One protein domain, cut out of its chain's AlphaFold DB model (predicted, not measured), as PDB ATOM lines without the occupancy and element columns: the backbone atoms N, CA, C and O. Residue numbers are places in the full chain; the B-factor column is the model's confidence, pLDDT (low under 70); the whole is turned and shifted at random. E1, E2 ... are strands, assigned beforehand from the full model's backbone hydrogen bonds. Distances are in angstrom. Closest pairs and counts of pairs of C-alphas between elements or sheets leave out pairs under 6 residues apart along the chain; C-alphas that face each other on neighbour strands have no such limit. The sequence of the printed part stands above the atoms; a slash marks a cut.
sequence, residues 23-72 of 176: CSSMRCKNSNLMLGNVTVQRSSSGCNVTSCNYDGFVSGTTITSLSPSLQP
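What this domain is: This is residues 23 to 72 of the 176 residues of the protein "LysM domain-containing GPI-anchored protein 1 isoform A" of Glycine soja (UniProt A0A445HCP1). This is a long, narrow antiparallel sheet of three strands: E2 and E3 make a long hairpin, and the shorter E1 pairs along residues 46 to 51 of E2. Residues 23 to 37, with no named element, wind as a loop along the remaining length of the hairpin before they lead into E1. The printed part has 50 residues, no named helix and three strands, E1, E2 and E3 along the chain and in the same order across the sheet; the class is all strand. The whole is loose, a rod spanning 43 by 16 by 15 A, with a radius of gyration of the C-alphas of 12.5 A.

How they stand to each other: Look first at the inner strand, E2, residues 46 to 58. Its neighbour E3, residues 61 to 71, is antiparallel at 161 degrees; find C-alphas 50 and 68, which face each other at 4.2 A. N 49 and O 69, 2.8 A apart, are within hydrogen-bond range, as are N 63 and O 56, 2.9 A apart. Beside E2 is also E1, residues 38 to 43, antiparallel at 156 degrees, where C-alphas 38 and 51 face each other at 4.3 A. N 41 and O 48, 2.8 A apart, are within hydrogen-bond range. E1 and E3 are the edge strands. E1 and E2 form a hairpin, as do E2 and E3; the three make a meander, each strand the antiparallel neighbour of the one before.

Where its parts are: Find C-alpha 38 at (-76.309, 40.613, 124.477); from there E1 runs 16.2 A to C-alpha 43. E2 begins at C-alpha 46, at (-88.309, 41.695, 134.371), and runs 36.1 A. E3 runs 31.3 A from C-alpha 61 to C-alpha 71, at (-85.948, 36.743, 132.338).

The domain as a whole: The two C-alphas farthest apart are those of Ser 44 and Ser 59, at 43.3 A. The printed part has no cut, and both links between strands are tight. Look at residues 23 to 25 for pLDDT under 70; the mean of the printed part is 83.9.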
ATOM      1  N   CYS A  23     -64.012  39.508 107.301       56.47
ATOM      2  CA  CYS A  23     -65.030  38.573 107.754       56.47
ATOM      3  C   CYS A  23     -66.415  39.033 107.290       56.47
ATOM      4  O   CYS A  23     -66.824  40.163 107.568       56.47
ATOM      5  N   SER A  24     -67.154  38.127 106.638       58.31
ATOM      6  CA  SER A  24     -68.583  38.317 106.373       58.31
ATOM      7  C   SER A  24     -69.290  38.672 107.685       58.31
ATOM      8  O   SER A  24     -69.001  38.075 108.726       58.31
ATOM      9  N   SER A  25     -70.117  39.720 107.646       62.97
ATOM     10  CA  SER A  25     -70.433  40.528 108.826       62.97
ATOM     11  C   SER A  25     -70.958  39.684 109.990       62.97
ATOM     12  O   SER A  25     -72.042  39.115 109.918       62.97
ATOM     13  N   MET A  26     -70.225  39.670 111.107       76.75
ATOM     14  CA  MET A  26     -70.618  38.979 112.346       76.75
ATOM     15  C   MET A  26     -71.758  39.683 113.106       76.75
ATOM     16  O   MET A  26     -71.908  39.510 114.316       76.75
ATOM     17  N   ARG A  27     -72.538  40.511 112.408       81.81
ATOM     18  CA  ARG A  27     -73.687  41.248 112.919       81.81
ATOM     19  C   ARG A  27     -74.950  40.443 112.635       81.81
ATOM     20  O   ARG A  27     -75.210  40.097 111.484       81.81
ATOM     21  N   CYS A  28     -75.750  40.192 113.665       85.44
ATOM     22  CA  CYS A  28     -77.002  39.469 113.514       85.44
ATOM     23  C   CYS A  28     -77.943  40.142 112.507       85.44
ATOM     24  O   CYS A  28     -78.083  41.371 112.473       85.44
ATOM     25  N   LYS A  29     -78.621  39.321 111.698       83.00
ATOM     26  CA  LYS A  29     -79.581  39.788 110.691       83.00
ATOM     27  C   LYS A  29     -80.657  40.659 111.355       83.00
ATOM     28  O   LYS A  29     -81.215  40.282 112.377       83.00
ATOM     29  N   ASN A  30     -80.940  41.821 110.765       83.69
ATOM     30  CA  ASN A  30     -81.900  42.819 111.264       83.69
ATOM     31  C   ASN A  30     -81.577  43.419 112.657       83.69
ATOM     32  O   ASN A  30     -82.467  43.963 113.304       83.69
ATOM     33  N   SER A  31     -80.323  43.365 113.123       83.69
ATOM     34  CA  SER A  31     -79.893  43.984 114.387       83.69
ATOM     35  C   SER A  31     -78.520  44.656 114.269       83.69
ATOM     36  O   SER A  31     -77.806  44.484 113.283       83.69
ATOM     37  N   ASN A  32     -78.150  45.424 115.296       85.94
ATOM     38  CA  ASN A  32     -76.795  45.945 115.504       85.94
ATOM     39  C   ASN A  32     -75.964  45.086 116.476       85.94
ATOM     40  O   ASN A  32     -74.786  45.364 116.689       85.94
ATOM     41  N   LEU A  33     -76.552  44.025 117.044       85.81
ATOM     42  CA  LEU A  33     -75.830  43.038 117.849       85.81
ATOM     43  C   LEU A  33     -74.787  42.293 117.005       85.81
ATOM     44  O   LEU A  33     -75.100  41.777 115.932       85.81
ATOM     45  N   MET A  34     -73.567  42.190 117.529       85.62
ATOM     46  CA  MET A  34     -72.532  41.280 117.028       85.62
ATOM     47  C   MET A  34     -72.603  39.929 117.743       85.62
ATOM     48  O   MET A  34     -73.124  39.842 118.855       85.62
ATOM     49  N   LEU A  35     -72.053  38.888 117.123       83.06
ATOM     50  CA  LEU A  35     -72.007  37.531 117.667       83.06
ATOM     51  C   LEU A  35     -71.446  37.480 119.098       83.06
ATOM     52  O   LEU A  35     -70.389  38.047 119.375       83.06
ATOM     53  N   GLY A  36     -72.147  36.787 119.997       77.31
ATOM     54  CA  GLY A  36     -71.794  36.684 121.416       77.31
ATOM     55  C   GLY A  36     -72.136  37.923 122.255       77.31
ATOM     56  O   GLY A  36     -71.958  37.889 123.470       77.31
ATOM     57  N   ASN A  37     -72.641  39.001 121.645       82.19
ATOM     58  CA  ASN A  37     -73.121  40.180 122.360       82.19
ATOM     59  C   ASN A  37     -74.597  40.021 122.773       82.19
ATOM     60  O   ASN A  37     -75.370  39.302 122.128       82.19
ATOM     61  N   VAL A  38     -74.989  40.716 123.843       85.00
ATOM     62  CA  VAL A  38     -76.309  40.613 124.477       85.00
ATOM     63  C   VAL A  38     -76.812  42.005 124.860       85.00
ATOM     64  O   VAL A  38     -76.145  42.723 125.606       85.00
ATOM     65  N   THR A  39     -78.004  42.385 124.399       87.88
ATOM     66  CA  THR A  39     -78.714  43.573 124.898       87.88
ATOM     67  C   THR A  39     -79.730  43.183 125.965       87.88
ATOM     68  O   THR A  39     -80.373  42.139 125.880       87.88
ATOM     69  N   VAL A  40     -79.884  44.042 126.976       89.19
ATOM     70  CA  VAL A  40     -80.814  43.837 128.093       89.19
ATOM     71  C   VAL A  40     -81.662  45.092 128.276       89.19
ATOM     72  O   VAL A  40     -81.160  46.135 128.699       89.19
ATOM     73  N   GLN A  41     -82.954  44.993 127.977       91.38
ATOM     74  CA  GLN A  41     -83.936  46.054 128.170       91.38
ATOM     75  C   GLN A  41     -84.787  45.732 129.404       91.38
ATOM     76  O   GLN A  41     -85.399  44.668 129.486       91.38
ATOM     77  N   ARG A  42     -84.812  46.631 130.392       87.88
ATOM     78  CA  ARG A  42     -85.594  46.444 131.626       87.88
ATOM     79  C   ARG A  42     -87.064  46.806 131.408       87.88
ATOM     80  O   ARG A  42     -87.355  47.801 130.750       87.88
ATOM     81  N   SER A  43     -87.962  46.031 132.005       86.94
ATOM     82  CA  SER A  43     -89.401  46.293 132.098       86.94
ATOM     83  C   SER A  43     -89.863  46.180 133.557       86.94
ATOM     84  O   SER A  43     -89.117  45.738 134.431       86.94
ATOM     85  N   SER A  44     -91.118  46.534 133.836       86.12
ATOM     86  CA  SER A  44     -91.757  46.282 135.139       86.12
ATOM     87  C   SER A  44     -91.935  44.788 135.455       86.12
ATOM     88  O   SER A  44     -92.065  44.422 136.619       86.12
ATOM     89  N   SER A  45     -91.925  43.926 134.434       86.81
ATOM     90  CA  SER A  45     -92.091  42.470 134.537       86.81
ATOM     91  C   SER A  45     -90.775  41.677 134.545       86.81
ATOM     92  O   SER A  45     -90.806  40.453 134.670       86.81
ATOM     93  N   GLY A  46     -89.621  42.340 134.410       88.81
ATOM     94  CA  GLY A  46     -88.309  41.695 134.371       88.81
ATOM     95  C   GLY A  46     -87.368  42.346 133.360       88.81
ATOM     96  O   GLY A  46     -87.225  43.568 133.306       88.81
ATOM     97  N   CYS A  47     -86.681  41.520 132.578       90.56
ATOM     98  CA  CYS A  47     -85.684  41.956 131.612       90.56
ATOM     99  C   CYS A  47     -85.865  41.204 130.288       90.56
ATOM    100  O   CYS A  47     -85.788  39.978 130.256       90.56
ATOM    101  N   ASN A  48     -86.084  41.945 129.200       92.62
ATOM    102  CA  ASN A  48     -86.028  41.426 127.838       92.62
ATOM    103  C   ASN A  48     -84.557  41.367 127.405       92.62
ATOM    104  O   ASN A  48     -83.880  42.395 127.328       92.62
ATOM    105  N   VAL A  49     -84.059  40.158 127.192       91.06
ATOM    106  CA  VAL A  49     -82.673  39.832 126.872       91.06
ATOM    107  C   VAL A  49     -82.633  39.335 125.434       91.06
ATOM    108  O   VAL A  49     -83.274  38.336 125.123       91.06
ATOM    109  N   THR A  50     -81.863  39.990 124.568       89.81
ATOM    110  CA  THR A  50     -81.664  39.542 123.184       89.81
ATOM    111  C   THR A  50     -80.189  39.258 122.954       89.81
ATOM    112  O   THR A  50     -79.367  40.176 122.989       89.81
ATOM    113  N   SER A  51     -79.848  37.995 122.706       88.38
ATOM    114  CA  SER A  51     -78.492  37.572 122.348       88.38
ATOM    115  C   SER A  51     -78.352  37.333 120.844       88.38
ATOM    116  O   SER A  51     -79.318  36.976 120.165       88.38
ATOM    117  N   CYS A  52     -77.140  37.539 120.322       87.12
ATOM    118  CA  CYS A  52     -76.767  37.136 118.967       87.12
ATOM    119  C   CYS A  52     -75.941  35.844 119.014       87.12
ATOM    120  O   CYS A  52     -74.808  35.838 119.507       87.12
ATOM    121  N   ASN A  53     -76.515  34.755 118.509       84.88
ATOM    122  CA  ASN A  53     -76.018  33.389 118.638       84.88
ATOM    123  C   ASN A  53     -75.440  32.859 117.313       84.88
ATOM    124  O   ASN A  53     -75.692  33.403 116.237       84.88
ATOM    125  N   TYR A  54     -74.619  31.809 117.406       85.88
ATOM    126  CA  TYR A  54     -73.970  31.150 116.269       85.88
ATOM    127  C   TYR A  54     -74.783  29.926 115.844       85.88
ATOM    128  O   TYR A  54     -74.862  28.962 116.604       85.88
ATOM    129  N   ASP A  55     -75.333  29.950 114.630       84.69
ATOM    130  CA  ASP A  55     -76.119  28.834 114.075       84.69
ATOM    131  C   ASP A  55     -75.266  27.873 113.236       84.69
ATOM    132  O   ASP A  55     -75.671  26.741 112.978       84.69
ATOM    133  N   GLY A  56     -74.086  28.310 112.785       80.00
ATOM    134  CA  GLY A  56     -73.184  27.490 111.982       80.00
ATOM    135  C   GLY A  56     -72.445  28.270 110.901       80.00
ATOM    136  O   GLY A  56     -72.381  29.499 110.903       80.00
ATOM    137  N   PHE A  57     -71.892  27.523 109.949       81.56
ATOM    138  CA  PHE A  57     -71.176  28.053 108.795       81.56
ATOM    139  C   PHE A  57     -71.540  27.221 107.563       81.56
ATOM    140  O   PHE A  57     -71.347  26.006 107.561       81.56
ATOM    141  N   VAL A  58     -72.092  27.862 106.534       80.94
ATOM    142  CA  VAL A  58     -72.599  27.208 105.319       80.94
ATOM    143  C   VAL A  58     -72.129  28.008 104.107       80.94
ATOM    144  O   VAL A  58     -72.215  29.234 104.104       80.94
ATOM    145  N   SER A  59     -71.611  27.321 103.086       84.50
ATOM    146  CA  SER A  59     -71.189  27.921 101.806       84.50
ATOM    147  C   SER A  59     -70.317  29.181 101.957       84.50
ATOM    148  O   SER A  59     -70.555  30.203 101.318       84.50
ATOM    149  N   GLY A  60     -69.323  29.132 102.850       74.25
ATOM    150  CA  GLY A  60     -68.398  30.246 103.102       74.25
ATOM    151  C   GLY A  60     -68.922  31.351 104.033       74.25
ATOM    152  O   GLY A  60     -68.179  32.284 104.331       74.25
ATOM    153  N   THR A  61     -70.167  31.261 104.513       75.94
ATOM    154  CA  THR A  61     -70.829  32.310 105.306       75.94
ATOM    155  C   THR A  61     -71.220  31.816 106.701       75.94
ATOM    156  O   THR A  61     -71.783  30.735 106.860       75.94
ATOM    157  N   THR A  62     -70.960  32.634 107.725       78.50
ATOM    158  CA  THR A  62     -71.441  32.411 109.099       78.50
ATOM    159  C   THR A  62     -72.940  32.695 109.195       78.50
ATOM    160  O   THR A  62     -73.384  33.779 108.818       78.50
ATOM    161  N   ILE A  63     -73.709  31.763 109.759       84.31
ATOM    162  CA  ILE A  63     -75.127  31.958 110.080       84.31
ATOM    163  C   ILE A  63     -75.243  32.402 111.544       84.31
ATOM    164  O   ILE A  63     -74.555  31.880 112.424       84.31
ATOM    165  N   THR A  64     -76.102  33.391 111.799       85.38
ATOM    166  CA  THR A  64     -76.332  33.957 113.134       85.38
ATOM    167  C   THR A  64     -77.822  34.127 113.415       85.38
ATOM    168  O   THR A  64     -78.567  34.604 112.553       85.38
ATOM    169  N   SER A  65     -78.245  33.773 114.630       86.75
ATOM    170  CA  SER A  65     -79.623  33.911 115.112       86.75
ATOM    171  C   SER A  65     -79.745  34.990 116.181       86.75
ATOM    172  O   SER A  65     -78.824  35.243 116.956       86.75
ATOM    173  N   LEU A  66     -80.922  35.615 116.258       89.88
ATOM    174  CA  LEU A  66     -81.316  36.440 117.397       89.88
ATOM    175  C   LEU A  66     -82.210  35.617 118.316       89.88
ATOM    176  O   LEU A  66     -83.253  35.129 117.884       89.88
ATOM    177  N   SER A  67     -81.816  35.483 119.579       88.12
ATOM    178  CA  SER A  67     -82.601  34.797 120.609       88.12
ATOM    179  C   SER A  67     -83.131  35.816 121.627       88.12
ATOM    180  O   SER A  67     -82.383  36.215 122.519       88.12
ATOM    181  N   PRO A  68     -84.389  36.281 121.495       89.06
ATOM    182  CA  PRO A  68     -85.057  37.072 122.524       89.06
ATOM    183  C   PRO A  68     -85.559  36.173 123.666       89.06
ATOM    184  O   PRO A  68     -86.022  35.053 123.442       89.06
ATOM    185  N   SER A  69     -85.499  36.666 124.901       88.81
ATOM    186  CA  SER A  69     -85.918  35.949 126.107       88.81
ATOM    187  C   SER A  69     -86.360  36.933 127.190       88.81
ATOM    188  O   SER A  69     -85.647  37.891 127.475       88.81
ATOM    189  N   LEU A  70     -87.505  36.701 127.841       91.38
ATOM    190  CA  LEU A  70     -87.838  37.410 129.080       91.38
ATOM    191  C   LEU A  70     -87.303  36.627 130.280       91.38
ATOM    192  O   LEU A  70     -87.692  35.482 130.510       91.38
ATOM    193  N   GLN A  71     -86.457  37.275 131.078       89.06
ATOM    194  CA  GLN A  71     -85.948  36.743 132.338       89.06
ATOM    195  C   GLN A  71     -86.422  37.621 133.512       89.06
ATOM    196  O   GLN A  71     -86.285  38.845 133.448       89.06
ATOM    197  N   PRO A  72     -86.932  37.047 134.622       88.94
ATOM    198  CA  PRO A  72     -87.365  37.818 135.798       88.94
ATOM    199  C   PRO A  72     -86.191  38.428 136.586       88.94
ATOM    200  O   PRO A  72     -86.384  39.230 137.497       88.94
TER     201      PRO A  72